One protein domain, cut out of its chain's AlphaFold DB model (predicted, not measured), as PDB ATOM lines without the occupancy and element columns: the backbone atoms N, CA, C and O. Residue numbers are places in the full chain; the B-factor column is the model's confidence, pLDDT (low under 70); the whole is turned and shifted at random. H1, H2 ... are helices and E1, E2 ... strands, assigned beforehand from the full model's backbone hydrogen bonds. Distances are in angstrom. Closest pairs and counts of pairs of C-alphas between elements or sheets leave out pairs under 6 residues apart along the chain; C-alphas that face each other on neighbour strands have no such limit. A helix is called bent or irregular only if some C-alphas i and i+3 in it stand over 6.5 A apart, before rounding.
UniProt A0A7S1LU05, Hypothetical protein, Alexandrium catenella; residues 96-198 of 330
ATOM      1  N   VAL A  96     -33.787  44.017  56.228       42.22
ATOM      2  CA  VAL A  96     -33.385  43.358  54.979       42.22
ATOM      3  C   VAL A  96     -34.624  42.907  54.200       42.22
ATOM      4  O   VAL A  96     -34.653  43.093  52.988       42.22
ATOM      5  N   ALA A  97     -35.682  42.419  54.859       37.12
ATOM      6  CA  ALA A  97     -36.947  42.057  54.214       37.12
ATOM      7  C   ALA A  97     -37.739  43.271  53.689       37.12
ATOM      8  O   ALA A  97     -38.289  43.194  52.595       37.12
ATOM      9  N   ASN A  98     -37.752  44.404  54.401       43.28
ATOM     10  CA  ASN A  98     -38.437  45.634  53.965       43.28
ATOM     11  C   ASN A  98     -37.726  46.327  52.793       43.28
ATOM     12  O   ASN A  98     -38.347  47.013  51.977       43.28
ATOM     13  N   TYR A  99     -36.414  46.136  52.688       56.59
ATOM     14  CA  TYR A  99     -35.622  46.666  51.591       56.59
ATOM     15  C   TYR A  99     -35.437  45.672  50.435       56.59
ATOM     16  O   TYR A  99     -35.175  46.081  49.306       56.59
ATOM     17  N   SER A 100     -35.623  44.372  50.659       57.53
ATOM     18  CA  SER A 100     -35.538  43.366  49.602       57.53
ATOM     19  C   SER A 100     -36.619  43.610  48.549       57.53
ATOM     20  O   SER A 100     -37.814  43.610  48.837       57.53
ATOM     21  N   SER A 101     -36.207  43.866  47.307       70.94
ATOM     22  CA  SER A 101     -37.117  43.787  46.169       70.94
ATOM     23  C   SER A 101     -37.382  42.311  45.894       70.94
ATOM     24  O   SER A 101     -36.484  41.596  45.441       70.94
ATOM     25  N   SER A 102     -38.602  41.844  46.139       81.69
ATOM     26  CA  SER A 102     -38.979  40.505  45.687       81.69
ATOM     27  C   SER A 102     -39.149  40.532  44.169       81.69
ATOM     28  O   SER A 102     -39.786  41.433  43.625       81.69
ATOM     29  N   THR A 103     -38.541  39.568  43.476       84.06
ATOM     30  CA  THR A 103     -38.732  39.384  42.033       84.06
ATOM     31  C   THR A 103     -39.437  38.060  41.803       84.06
ATOM     32  O   THR A 103     -38.935  37.009  42.192       84.06
ATOM     33  N   THR A 104     -40.613  38.103  41.189       85.81
ATOM     34  CA  THR A 104     -41.364  36.916  40.777       85.81
ATOM     35  C   THR A 104     -41.250  36.765  39.270       85.81
ATOM     36  O   THR A 104     -41.654  37.658  38.528       85.81
ATOM     37  N   TYR A 105     -40.710  35.635  38.822       84.62
ATOM     38  CA  TYR A 105     -40.666  35.274  37.410       84.62
ATOM     39  C   TYR A 105     -41.890  34.446  37.054       84.62
ATOM     40  O   TYR A 105     -42.247  33.513  37.773       84.62
ATOM     41  N   CYS A 106     -42.538  34.802  35.953       85.81
ATOM     42  CA  CYS A 106     -43.781  34.188  35.523       85.81
ATOM     43  C   CYS A 106     -43.638  33.749  34.074       85.81
ATOM     44  O   CYS A 106     -43.365  34.564  33.189       85.81
ATOM     45  N   TYR A 107     -43.825  32.454  33.838       84.12
ATOM     46  CA  TYR A 107     -43.638  31.827  32.537       84.12
ATOM     47  C   TYR A 107     -44.982  31.425  31.942       84.12
ATOM     48  O   TYR A 107     -45.861  30.912  32.632       84.12
ATOM     49  N   LYS A 108     -45.142  31.624  30.631       79.94
ATOM     50  CA  LYS A 108     -46.379  31.262  29.923       79.94
ATOM     51  C   LYS A 108     -46.647  29.754  29.932       79.94
ATOM     52  O   LYS A 108     -47.799  29.345  29.860       79.94
ATOM     53  N   SER A 109     -45.590  28.941  29.959       72.81
ATOM     54  CA  SER A 109     -45.679  27.477  29.985       72.81
ATOM     55  C   SER A 109     -46.180  26.928  31.314       72.81
ATOM     56  O   SER A 109     -46.668  25.797  31.355       72.81
ATOM     57  N   ASP A 110     -46.078  27.716  32.385       70.62
ATOM     58  CA  ASP A 110     -46.428  27.298  33.736       70.62
ATOM     59  C   ASP A 110     -47.938  27.455  33.926       70.62
ATOM     60  O   ASP A 110     -48.423  28.322  34.656       70.62
ATOM     61  N   ASN A 111     -48.689  26.584  33.241       56.84
ATOM     62  CA  ASN A 111     -50.154  26.501  33.264       56.84
ATOM     63  C   ASN A 111     -50.740  26.295  34.676       56.84
ATOM     64  O   ASN A 111     -51.952  26.392  34.849       56.84
ATOM     65  N   SER A 112     -49.909  25.994  35.675       53.16
ATOM     66  CA  SER A 112     -50.304  25.800  37.072       53.16
ATOM     67  C   SER A 112     -50.104  27.030  37.963       53.16
ATOM     68  O   SER A 112     -50.439  26.962  39.143       53.16
ATOM     69  N   SER A 113     -49.548  28.140  37.457       58.97
ATOM     70  CA  SER A 113     -49.250  29.314  38.283       58.97
ATOM     71  C   SER A 113     -50.276  30.437  38.093       58.97
ATOM     72  O   SER A 113     -50.454  30.986  37.008       58.97
ATOM     73  N   ASP A 114     -50.906  30.845  39.196       77.50
ATOM     74  CA  ASP A 114     -51.779  32.027  39.318       77.50
ATOM     75  C   ASP A 114     -51.067  33.345  38.921       77.50
ATOM     76  O   ASP A 114     -51.675  34.408  38.848       77.50
ATOM     77  N   CYS A 115     -49.759  33.311  38.643       83.69
ATOM     78  CA  CYS A 115     -49.030  34.502  38.234       83.69
ATOM     79  C   CYS A 115     -49.346  34.939  36.797       83.69
ATOM     80  O   CYS A 115     -49.612  36.122  36.567       83.69
ATOM     81  N   TRP A 116     -49.303  34.024  35.816       86.88
ATOM     82  CA  TRP A 116     -49.470  34.408  34.405       86.88
ATOM     83  C   TRP A 116     -50.887  34.911  34.110       86.88
ATOM     84  O   TRP A 116     -51.064  35.868  33.359       86.88
ATOM     85  N   SER A 117     -51.899  34.324  34.753       87.75
ATOM     86  CA  SER A 117     -53.297  34.775  34.674       87.75
ATOM     87  C   SER A 117     -53.507  36.183  35.239       87.75
ATOM     88  O   SER A 117     -54.411  36.888  34.794       87.75
ATOM     89  N   ARG A 118     -52.667  36.614  36.188       88.56
ATOM     90  CA  ARG A 118     -52.692  37.949  36.808       88.56
ATOM     91  C   ARG A 118     -51.815  38.977  36.093       88.56
ATOM     92  O   ARG A 118     -51.647  40.080  36.613       88.56
ATOM     93  N   LYS A 119     -51.254  38.635  34.926       91.19
ATOM     94  CA  LYS A 119     -50.444  39.562  34.132       91.19
ATOM     95  C   LYS A 119     -51.229  40.856  33.869       91.19
ATOM     96  O   LYS A 119     -52.316  40.782  33.290       91.19
ATOM     97  N   PRO A 120     -50.702  42.033  34.257       92.19
ATOM     98  CA  PRO A 120     -51.328  43.300  33.907       92.19
ATOM     99  C   PRO A 120     -51.468  43.451  32.387       92.19
ATOM    100  O   PRO A 120     -50.707  42.869  31.610       92.19
ATOM    101  N   ALA A 121     -52.445  44.244  31.949       90.44
ATOM    102  CA  ALA A 121     -52.645  44.496  30.527       90.44
ATOM    103  C   ALA A 121     -51.390  45.124  29.887       90.44
ATOM    104  O   ALA A 121     -50.656  45.876  30.530       90.44
ATOM    105  N   SER A 122     -51.147  44.854  28.602       85.38
ATOM    106  CA  SER A 122     -49.958  45.355  27.887       85.38
ATOM    107  C   SER A 122     -49.882  46.888  27.813       85.38
ATOM    108  O   SER A 122     -48.797  47.452  27.653       85.38
ATOM    109  N   ASN A 123     -51.033  47.555  27.956       89.62
ATOM    110  CA  ASN A 123     -51.196  49.004  28.037       89.62
ATOM    111  C   ASN A 123     -51.224  49.539  29.482       89.62
ATOM    112  O   ASN A 123     -51.707  50.651  29.698       89.62
ATOM    113  N   ALA A 124     -50.745  48.771  30.467       92.69
ATOM    114  CA  ALA A 124     -50.579  49.264  31.829       92.69
ATOM    115  C   ALA A 124     -49.750  50.556  31.841       92.69
ATOM    116  O   ALA A 124     -48.801  50.720  31.069       92.69
ATOM    117  N   VAL A 125     -50.123  51.470  32.736       96.06
ATOM    118  CA  VAL A 125     -49.460  52.767  32.892       96.06
ATOM    119  C   VAL A 125     -47.989  52.550  33.247       96.06
ATOM    120  O   VAL A 125     -47.661  51.661  34.034       96.06
ATOM    121  N   VAL A 126     -47.101  53.356  32.663       96.69
ATOM    122  CA  VAL A 126     -45.670  53.323  32.990       96.69
ATOM    123  C   VAL A 126     -45.470  53.755  34.440       96.69
ATOM    124  O   VAL A 126     -46.085  54.723  34.890       96.69
ATOM    125  N   CYS A 127     -44.618  53.043  35.172       96.69
ATOM    126  CA  CYS A 127     -44.339  53.348  36.566       96.69
ATOM    127  C   CYS A 127     -43.826  54.781  36.749       96.69
ATOM    128  O   CYS A 127     -42.956  55.260  36.022       96.69
ATOM    129  N   THR A 128     -44.348  55.447  37.773       96.56
ATOM    130  CA  THR A 128     -43.880  56.738  38.279       96.56
ATOM    131  C   THR A 128     -43.542  56.588  39.760       96.56
ATOM    132  O   THR A 128     -43.943  55.618  40.397       96.56
ATOM    133  N   VAL A 129     -42.826  57.554  40.341       95.25
ATOM    134  CA  VAL A 129     -42.529  57.543  41.789       95.25
ATOM    135  C   VAL A 129     -43.792  57.528  42.660       95.25
ATOM    136  O   VAL A 129     -43.712  57.171  43.824       95.25
ATOM    137  N   ASP A 130     -44.952  57.891  42.105       96.50
ATOM    138  CA  ASP A 130     -46.233  57.957  42.811       96.50
ATOM    139  C   ASP A 130     -47.161  56.771  42.474       96.50
ATOM    140  O   ASP A 130     -48.336  56.788  42.835       96.50
ATOM    141  N   SER A 131     -46.671  55.731  41.781       95.50
ATOM    142  CA  SER A 131     -47.491  54.561  41.418       95.50
ATOM    143  C   SER A 131     -47.994  53.761  42.629       95.50
ATOM    144  O   SER A 131     -49.045  53.123  42.531       95.50
ATOM    145  N   GLY A 132     -47.290  53.814  43.768       94.06
ATOM    146  CA  GLY A 132     -47.688  53.136  45.005       94.06
ATOM    147  C   GLY A 132     -47.989  51.653  44.783       94.06
ATOM    148  O   GLY A 132     -47.263  50.965  44.071       94.06
ATOM    149  N   THR A 133     -49.108  51.174  45.324       93.94
ATOM    150  CA  THR A 133     -49.539  49.766  45.234       93.94
ATOM    151  C   THR A 133     -50.250  49.395  43.924       93.94
ATOM    152  O   THR A 133     -50.787  48.291  43.790       93.94
ATOM    153  N   SER A 134     -50.319  50.317  42.959       92.88
ATOM    154  CA  SER A 134     -50.934  50.046  41.659       92.88
ATOM    155  C   SER A 134     -49.933  49.370  40.733       92.88
ATOM    156  O   SER A 134     -48.832  49.878  40.526       92.88
ATOM    157  N   ALA A 135     -50.345  48.260  40.114       93.81
ATOM    158  CA  ALA A 135     -49.521  47.582  39.125       93.81
ATOM    159  C   ALA A 135     -49.212  48.516  37.941       93.81
ATOM    160  O   ALA A 135     -50.121  49.007  37.269       93.81
ATOM    161  N   CYS A 136     -47.930  48.737  37.677       96.25
ATOM    162  CA  CYS A 136     -47.439  49.600  36.612       96.25
ATOM    163  C   CYS A 136     -46.354  48.889  35.801       96.25
ATOM    164  O   CYS A 136     -45.716  47.945  36.268       96.25
ATOM    165  N   ARG A 137     -46.153  49.325  34.559       96.38
ATOM    166  CA  ARG A 137     -45.134  48.779  33.665       96.38
ATOM    167  C   ARG A 137     -43.805  49.495  33.878       96.38
ATOM    168  O   ARG A 137     -43.741  50.721  33.813       96.38
ATOM    169  N   CYS A 138     -42.741  48.736  34.084       94.38
ATOM    170  CA  CYS A 138     -41.399  49.278  34.231       94.38
ATOM    171  C   CYS A 138     -40.819  49.641  32.856       94.38
ATOM    172  O   CYS A 138     -41.038  48.936  31.869       94.38
ATOM    173  N   SER A 139     -40.092  50.757  32.785       89.94
ATOM    174  CA  SER A 139     -39.375  51.190  31.578       89.94
ATOM    175  C   SER A 139     -38.063  50.437  31.355       89.94
ATOM    176  O   SER A 139     -37.551  50.425  30.240       89.94
ATOM    177  N   ASP A 140     -37.531  49.819  32.408       86.62
ATOM    178  CA  ASP A 140     -36.303  49.032  32.411       86.62
ATOM    179  C   ASP A 140     -36.445  47.786  33.308       86.62
ATOM    180  O   ASP A 140     -37.459  47.594  33.987       86.62
ATOM    181  N   ALA A 141     -35.423  46.926  33.298       80.88
ATOM    182  CA  ALA A 141     -35.415  45.656  34.025       80.88
ATOM    183  C   ALA A 141     -35.274  45.799  35.554       80.88
ATOM    184  O   ALA A 141     -35.636  44.894  36.316       80.88
ATOM    185  N   GLU A 142     -34.731  46.922  36.017       82.00
ATOM    186  CA  GLU A 142     -34.488  47.189  37.436       82.00
ATOM    187  C   GLU A 142     -35.703  47.833  38.114       82.00
ATOM    188  O   GLU A 142     -35.869  47.721  39.327       82.00
ATOM    189  N   CYS A 143     -36.585  48.446  37.327       89.94
ATOM    190  CA  CYS A 143     -37.762  49.179  37.757       89.94
ATOM    191  C   CYS A 143     -37.452  50.236  38.822       89.94
ATOM    192  O   CYS A 143     -38.054  50.278  39.901       89.94
ATOM    193  N   ARG A 144     -36.465  51.076  38.503       91.00
ATOM    194  CA  ARG A 144     -36.000  52.183  39.340       91.00
ATOM    195  C   ARG A 144     -36.335  53.502  38.662       91.00
ATOM    196  O   ARG A 144     -36.348  53.597  37.440       91.00
ATOM    197  N   ILE A 145     -36.609  54.526  39.458       92.81
ATOM    198  CA  ILE A 145     -36.930  55.858  38.947       92.81
ATOM    199  C   ILE A 145     -36.014  56.872  39.614       92.81
ATOM    200  O   ILE A 145     -36.061  57.041  40.831       92.81
ATOM    201  N   ASP A 146     -35.216  57.563  38.805       92.12
ATOM    202  CA  ASP A 146     -34.327  58.634  39.247       92.12
ATOM    203  C   ASP A 146     -34.955  60.004  38.972       92.12
ATOM    204  O   ASP A 146     -35.208  60.378  37.826       92.12
ATOM    205  N   LYS A 147     -35.230  60.753  40.043       92.69
ATOM    206  CA  LYS A 147     -35.573  62.178  39.994       92.69
ATOM    207  C   LYS A 147     -34.779  62.964  41.041       92.69
ATOM    208  O   LYS A 147     -35.318  63.895  41.654       92.69
ATOM    209  N   LEU A 148     -33.514  62.608  41.272       89.75
ATOM    210  CA  LEU A 148     -32.655  63.297  42.240       89.75
ATOM    211  C   LEU A 148     -32.367  64.753  41.850       89.75
ATOM    212  O   LEU A 148     -32.274  65.598  42.737       89.75
ATOM    213  N   ASP A 149     -32.335  65.069  40.554       87.38
ATOM    214  CA  ASP A 149     -32.114  66.434  40.045       87.38
ATOM    215  C   ASP A 149     -33.360  67.337  40.097       87.38
ATOM    216  O   ASP A 149     -33.319  68.510  39.718       87.38
ATOM    217  N   SER A 150     -34.503  66.810  40.542       88.44
ATOM    218  CA  SER A 150     -35.735  67.592  40.638       88.44
ATOM    219  C   SER A 150     -35.732  68.539  41.849       88.44
ATOM    220  O   SER A 150     -34.978  68.366  42.805       88.44
ATOM    221  N   ALA A 151     -36.613  69.551  41.843       86.38
ATOM    222  CA  ALA A 151     -36.726  70.520  42.944       86.38
ATOM    223  C   ALA A 151     -36.994  69.860  44.314       86.38
ATOM    224  O   ALA A 151     -36.557  70.368  45.354       86.38
ATOM    225  N   THR A 152     -37.678  68.712  44.291       89.25
ATOM    226  CA  THR A 152     -37.866  67.809  45.428       89.25
ATOM    227  C   THR A 152     -37.225  66.469  45.073       89.25
ATOM    228  O   THR A 152     -37.914  65.613  44.514       89.25
ATOM    229  N   PRO A 153     -35.923  66.282  45.367       92.50
ATOM    230  CA  PRO A 153     -35.196  65.070  45.014       92.50
ATOM    231  C   PRO A 153     -35.963  63.837  45.470       92.50
ATOM    232  O   PRO A 153     -36.245  63.688  46.658       92.50
ATOM    233  N   THR A 154     -36.343  62.998  44.513       94.31
ATOM    234  CA  THR A 154     -37.189  61.827  44.750       94.31
ATOM    235  C   THR A 154     -36.638  60.653  43.962       94.31
ATOM    236  O   THR A 154     -36.160  60.825  42.842       94.31
ATOM    237  N   THR A 155     -36.742  59.455  44.516       93.69
ATOM    238  CA  THR A 155     -36.490  58.217  43.782       93.69
ATOM    239  C   THR A 155     -37.656  57.252  43.946       93.69
ATOM    240  O   THR A 155     -38.471  57.390  44.861       93.69
ATOM    241  N   GLY A 156     -37.772  56.311  43.015       92.62
ATOM    242  CA  GLY A 156     -38.736  55.219  43.070       92.62
ATOM    243  C   GLY A 156     -38.018  53.881  42.997       92.62
ATOM    244  O   GLY A 156     -37.127  53.709  42.161       92.62
ATOM    245  N   ARG A 157     -38.419  52.941  43.849       90.56
ATOM    246  CA  ARG A 157     -37.938  51.559  43.824       90.56
ATOM    247  C   ARG A 157     -39.111  50.599  43.857       90.56
ATOM    248  O   ARG A 157     -40.001  50.725  44.693       90.56
ATOM    249  N   CYS A 158     -39.063  49.583  43.007       92.19
ATOM    250  CA  CYS A 158     -40.041  48.517  43.073       92.19
ATOM    251  C   CYS A 158     -39.758  47.524  44.216       92.19
ATOM    252  O   CYS A 158     -38.761  46.802  44.183       92.19
ATOM    253  N   ALA A 159     -40.646  47.444  45.208       90.56
ATOM    254  CA  ALA A 159     -40.582  46.452  46.285       90.56
ATOM    255  C   ALA A 159     -41.075  45.061  45.839       90.56
ATOM    256  O   ALA A 159     -40.587  44.036  46.322       90.56
ATOM    257  N   GLN A 160     -42.015  45.012  44.889       91.12
ATOM    258  CA  GLN A 160     -42.560  43.768  44.331       91.12
ATOM    259  C   GLN A 160     -42.525  43.795  42.804       91.12
ATOM    260  O   GLN A 160     -43.429  44.334  42.158       91.12
ATOM    261  N   LYS A 161     -41.472  43.210  42.230       90.56
ATOM    262  CA  LYS A 161     -41.227  43.150  40.789       90.56
ATOM    263  C   LYS A 161     -41.771  41.851  40.207       90.56
ATOM    264  O   LYS A 161     -41.462  40.767  40.697       90.56
ATOM    265  N   TRP A 162     -42.540  41.947  39.132       91.00
ATOM    266  CA  TRP A 162     -43.017  40.805  38.356       91.00
ATOM    267  C   TRP A 162     -42.384  40.825  36.971       91.00
ATOM    268  O   TRP A 162     -42.478  41.822  36.260       91.00
ATOM    269  N   VAL A 163     -41.744  39.724  36.592       89.56
ATOM    270  CA  VAL A 163     -41.075  39.561  35.302       89.56
ATOM    271  C   VAL A 163     -41.802  38.475  34.522       89.56
ATOM    272  O   VAL A 163     -41.745  37.297  34.871       89.56
ATOM    273  N   TYR A 164     -42.501  38.870  33.464       88.31
ATOM    274  CA  TYR A 164     -43.224  37.958  32.585       88.31
ATOM    275  C   TYR A 164     -42.360  37.603  31.383       88.31
ATOM    276  O   TYR A 164     -42.121  38.440  30.514       88.31
ATOM    277  N   VAL A 165     -41.917  36.352  31.316       86.44
ATOM    278  CA  VAL A 165     -41.020  35.865  30.263       86.44
ATOM    279  C   VAL A 165     -41.839  35.456  29.038       86.44
ATOM    280  O   VAL A 165     -42.665  34.538  29.084       86.44
ATOM    281  N   LEU A 166     -41.635  36.156  27.924       83.50
ATOM    282  CA  LEU A 166     -42.332  35.918  26.662       83.50
ATOM    283  C   LEU A 166     -41.707  34.736  25.896       83.50
ATOM    284  O   LEU A 166     -40.528  34.422  26.041       83.50
ATOM    285  N   GLY A 167     -42.505  34.078  25.048       71.75
ATOM    286  CA  GLY A 167     -41.998  33.067  24.105       71.75
ATOM    287  C   GLY A 167     -41.875  31.634  24.637       71.75
ATOM    288  O   GLY A 167     -41.249  30.810  23.983       71.75
ATOM    289  N   GLY A 168     -42.497  31.307  25.777       59.56
ATOM    290  CA  GLY A 168     -42.505  29.935  26.312       59.56
ATOM    291  C   GLY A 168     -41.220  29.551  27.042       59.56
ATOM    292  O   GLY A 168     -40.872  28.371  27.075       59.56
ATOM    293  N   GLY A 169     -40.522  30.547  27.594       57.28
ATOM    294  CA  GLY A 169     -39.281  30.315  28.306       57.28
ATOM    295  C   GLY A 169     -39.426  29.315  29.437       57.28
ATOM    296  O   GLY A 169     -40.453  29.261  30.108       57.28
ATOM    297  N   ARG A 170     -38.392  28.497  29.605       56.06
ATOM    298  CA  ARG A 170     -38.242  27.593  30.741       56.06
ATOM    299  C   ARG A 170     -37.169  28.169  31.647       56.06
ATOM    300  O   ARG A 170     -36.215  28.765  31.154       56.06
ATOM    301  N   SER A 171     -37.311  27.938  32.946       56.28
ATOM    302  CA  SER A 171     -36.175  27.992  33.858       56.28
ATOM    303  C   SER A 171     -35.122  27.007  33.339       56.28
ATOM    304  O   SER A 171     -35.349  25.796  33.388       56.28
ATOM    305  N   HIS A 172     -34.031  27.496  32.747       50.06
ATOM    306  CA  HIS A 172     -32.890  26.650  32.431       50.06
ATOM    307  C   HIS A 172     -31.939  26.725  33.615       50.06
ATOM    308  O   HIS A 172     -31.308  27.748  33.835       50.06
ATOM    309  N   THR A 173     -31.877  25.665  34.411       50.56
ATOM    310  CA  THR A 173     -30.762  25.498  35.335       50.56
ATOM    311  C   THR A 173     -29.595  24.987  34.505       50.56
ATOM    312  O   THR A 173     -29.661  23.883  33.963       50.56
ATOM    313  N   ASP A 174     -28.564  25.808  34.354       43.94
ATOM    314  CA  ASP A 174     -27.278  25.348  33.854       43.94
ATOM    315  C   ASP A 174     -26.761  24.274  34.825       43.94
ATOM    316  O   ASP A 174     -26.574  24.525  36.017       43.94
ATOM    317  N   ASN A 175     -26.582  23.055  34.320       44.72
ATOM    318  CA  ASN A 175     -26.170  21.908  35.125       44.72
ATOM    319  C   ASN A 175     -24.721  22.027  35.629       44.72
ATOM    320  O   ASN A 175     -24.356  21.309  36.557       44.72
ATOM    321  N   GLU A 176     -23.899  22.900  35.041       46.25
ATOM    322  CA  GLU A 176     -22.503  23.099  35.442       46.25
ATOM    323  C   GLU A 176     -22.347  24.225  36.471       46.25
ATOM    324  O   GLU A 176     -21.501  24.130  37.358       46.25
ATOM    325  N   THR A 177     -23.176  25.270  36.392       48.75
ATOM    326  CA  THR A 177     -23.048  26.465  37.247       48.75
ATOM    327  C   THR A 177     -24.192  26.655  38.244       48.75
ATOM    328  O   THR A 177     -24.123  27.547  39.088       48.75
ATOM    329  N   SER A 178     -25.257  25.843  38.170       47.84
ATOM    330  CA  SER A 178     -26.537  26.082  38.863       47.84
ATOM    331  C   SER A 178     -27.153  27.461  38.562       47.84
ATOM    332  O   SER A 178     -28.053  27.910  39.275       47.84
ATOM    333  N   ALA A 179     -26.689  28.148  37.511       45.34
ATOM    334  CA  ALA A 179     -27.219  29.440  37.110       45.34
ATOM    335  C   ALA A 179     -28.576  29.265  36.421       45.34
ATOM    336  O   ALA A 179     -28.780  28.348  35.628       45.34
ATOM    337  N   TYR A 180     -29.512  30.158  36.735       52.94
ATOM    338  CA  TYR A 180     -30.819  30.197  36.094       52.94
ATOM    339  C   TYR A 180     -30.744  31.082  34.852       52.94
ATOM    340  O   TYR A 180     -30.741  32.308  34.970       52.94
ATOM    341  N   ASP A 181     -30.714  30.473  33.671       54.88
ATOM    342  CA  ASP A 181     -30.839  31.185  32.407       54.88
ATOM    343  C   ASP A 181     -32.310  31.284  31.994       54.88
ATOM    344  O   ASP A 181     -33.040  30.297  31.845       54.88
ATOM    345  N   ILE A 182     -32.757  32.526  31.816       57.41
ATOM    346  CA  ILE A 182     -34.100  32.852  31.350       57.41
ATOM    347  C   ILE A 182     -34.064  32.858  29.824       57.41
ATOM    348  O   ILE A 182     -33.706  33.853  29.195       57.41
ATOM    349  N   VAL A 183     -34.447  31.741  29.213       58.44
ATOM    350  CA  VAL A 183     -34.494  31.625  27.750       58.44
ATOM    351  C   VAL A 183     -35.872  32.070  27.267       58.44
ATOM    352  O   VAL A 183     -36.812  31.290  27.304       58.44
ATOM    353  N   GLY A 184     -36.025  33.319  26.831       62.31
ATOM    354  CA  GLY A 184     -37.287  33.850  26.299       62.31
ATOM    355  C   GLY A 184     -37.088  34.698  25.044       62.31
ATOM    356  O   GLY A 184     -35.971  35.083  24.711       62.31
ATOM    357  N   SER A 185     -38.182  35.034  24.355       70.19
ATOM    358  CA  SER A 185     -38.151  36.000  23.239       70.19
ATOM    359  C   SER A 185     -38.077  37.460  23.714       70.19
ATOM    360  O   SER A 185     -38.118  38.376  22.896       70.19
ATOM    361  N   GLY A 186     -38.055  37.669  25.031       79.81
ATOM    362  CA  GLY A 186     -38.070  38.953  25.725       79.81
ATOM    363  C   GLY A 186     -38.789  38.835  27.068       79.81
ATOM    364  O   GLY A 186     -39.403  37.808  27.369       79.81
ATOM    365  N   ASP A 187     -38.741  39.894  27.861       84.69
ATOM    366  CA  ASP A 187     -39.409  40.005  29.149       84.69
ATOM    367  C   ASP A 187     -40.256  41.281  29.237       84.69
ATOM    368  O   ASP A 187     -39.967  42.317  28.638       84.69
ATOM    369  N   GLU A 188     -41.358  41.195  29.978       91.06
ATOM    370  CA  GLU A 188     -42.119  42.365  30.402       91.06
ATOM    371  C   GLU A 188     -42.031  42.495  31.916       91.06
ATOM    372  O   GLU A 188     -42.435  41.596  32.658       91.06
ATOM    373  N   VAL A 189     -41.520  43.637  32.365       92.44
ATOM    374  CA  VAL A 189     -41.301  43.911  33.781       92.44
ATOM    375  C   VAL A 189     -42.386  44.850  34.290       92.44
ATOM    376  O   VAL A 189     -42.643  45.909  33.712       92.44
ATOM    377  N   PHE A 190     -43.026  44.455  35.382       94.88
ATOM    378  CA  PHE A 190     -44.043  45.231  36.074       94.88
ATOM    379  C   PHE A 190     -43.658  45.410  37.534       94.88
ATOM    380  O   PHE A 190     -42.996  44.561  38.133       94.88
ATOM    381  N   CYS A 191     -44.127  46.505  38.116       95.12
ATOM    382  CA  CYS A 191     -44.050  46.740  39.539       95.12
ATOM    383  C   CYS A 191     -45.437  46.735  40.145       95.12
ATOM    384  O   CYS A 191     -46.316  47.435  39.653       95.12
ATOM    385  N   LYS A 192     -45.624  45.973  41.219       92.50
ATOM    386  CA  LYS A 192     -46.872  45.956  41.982       92.50
ATOM    387  C   LYS A 192     -46.860  46.933  43.155       92.50
ATOM    388  O   LYS A 192     -47.918  47.387  43.566       92.50
ATOM    389  N   ASP A 193     -45.682  47.225  43.692       93.50
ATOM    390  CA  ASP A 193     -45.530  48.107  44.843       93.50
ATOM    391  C   ASP A 193     -44.314  49.011  44.646       93.50
ATOM    392  O   ASP A 193     -43.168  48.588  44.815       93.50
ATOM    393  N   MET A 194     -44.573  50.228  44.180       94.38
ATOM    394  CA  MET A 194     -43.576  51.259  43.950       94.38
ATOM    395  C   MET A 194     -43.422  52.108  45.208       94.38
ATOM    396  O   MET A 194     -44.309  52.882  45.573       94.38
ATOM    397  N   VAL A 195     -42.260  51.987  45.839       93.38
ATOM    398  CA  VAL A 195     -41.898  52.746  47.030       93.38
ATOM    399  C   VAL A 195     -41.304  54.080  46.604       93.38
ATOM    400  O   VAL A 195     -40.359  54.134  45.812       93.38
ATOM    401  N   LYS A 196     -41.875  55.157  47.144       94.50
ATOM    402  CA  LYS A 196     -41.413  56.527  46.947       94.50
ATOM    403  C   LYS A 196     -40.434  56.914  48.045       94.50
ATOM    404  O   LYS A 196     -40.807  56.959  49.213       94.50
ATOM    405  N   ASN A 197     -39.236  57.324  47.647       92.88
ATOM    406  CA  ASN A 197     -38.237  57.865  48.559       92.88
ATOM    407  C   ASN A 197     -38.090  59.361  48.269       92.88
ATOM    408  O   ASN A 197     -37.455  59.744  47.289       92.88
ATOM    409  N   ASP A 198     -38.689  60.214  49.096       94.88
ATOM    410  CA  ASP A 198     -38.691  61.677  48.931       94.88
ATOM    411  C   ASP A 198     -38.029  62.425  50.102       94.88
ATOM    412  O   ASP A 198     -37.892  63.650  50.086       94.88
TER     413      ASP A 198
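AT A GLANCE: This is residues 96 to 198 of the 330 residues of the protein "Hypothetical protein" of Alexandrium catenella (UniProt A0A7S1LU05). Two long bent strands, E3 and E6, run side by side as a twisted antiparallel ribbon, with E1 and E2 beside different parts of E3 on its far side from E6 and a small hairpin, E4 and E5, beyond the end where E3 finishes. Residues 136 to 137, in a long stretch with no named element, pair with E6. The printed part has 103 residues, with two named helices and six named strands; along the chain H1 comes first, then E1, H2 and the strands E2 to E6, and in the larger sheet, which is branched, E3 has three neighbours, E1 parallel to it and E2 and E6 antiparallel to it. The class is mostly strand, though under half of the residues are in named elements. The whole is elongated, spanning 49 by 32 by 24 A, and only just compact, close to loose, with a radius of gyration of the C-alphas of 15.1 A.

HOW THE PARTS SIT: H1, residues 96 to 99, only grazes the branched sheet, with its residues 97 to 99. E1, residues 102 to 107, is parallel to E3, residues 154 to 166, at 23 degrees, with N 104 and O 161 2.8 A apart. H2, residues 114 to 117, is on the sheet at a height of 8.4 A and only just over E1, on which 3 of its 4 C-alphas fall; the closest C-alphas of H2 and E1, those of Trp 116 and Cys 106, are 5.8 A apart. H1 and H2 are too short for any O i to N i+4 pair, and the one O i to N i+3 pair in each is not within range. E2, residues 144 to 147, forms a hairpin with E3, with N 145 and O 156 2.9 A apart. E1 and E2 lie on one side of E3, and E6, residues 186 to 197, on the other side, antiparallel, with N 162 and O 190 2.8 A apart. E4, residues 171 to 173, and E5, residues 180 to 182, form a hairpin, with N 181 and O 172 2.8 A apart. E3 and E4 are apart.

IN THESE COORDINATES: H1 begins at C-alpha 96, (-33.385, 43.358, 54.979). E1 is 16.4 A long, E2 10.0 A, E3 32.0 A and E6 29.6 A; H2, E4 and E5 are shorter. E3 bends by 66 degrees at residue 160, and E6 by 67 degrees at residue 193. E6 ends at C-alpha 197, (-38.237, 57.865, 48.559).

THE WHOLE: The two C-alphas farthest apart, those of Ala 151 and Asn 175, are 50.4 A apart. The printed part has no cut. The link from H2 to E2 is long, 26 residues. The mean pLDDT of the printed part is 80.0; residues 96 to 100, 111 to 113 and 168 to 184 are under 70.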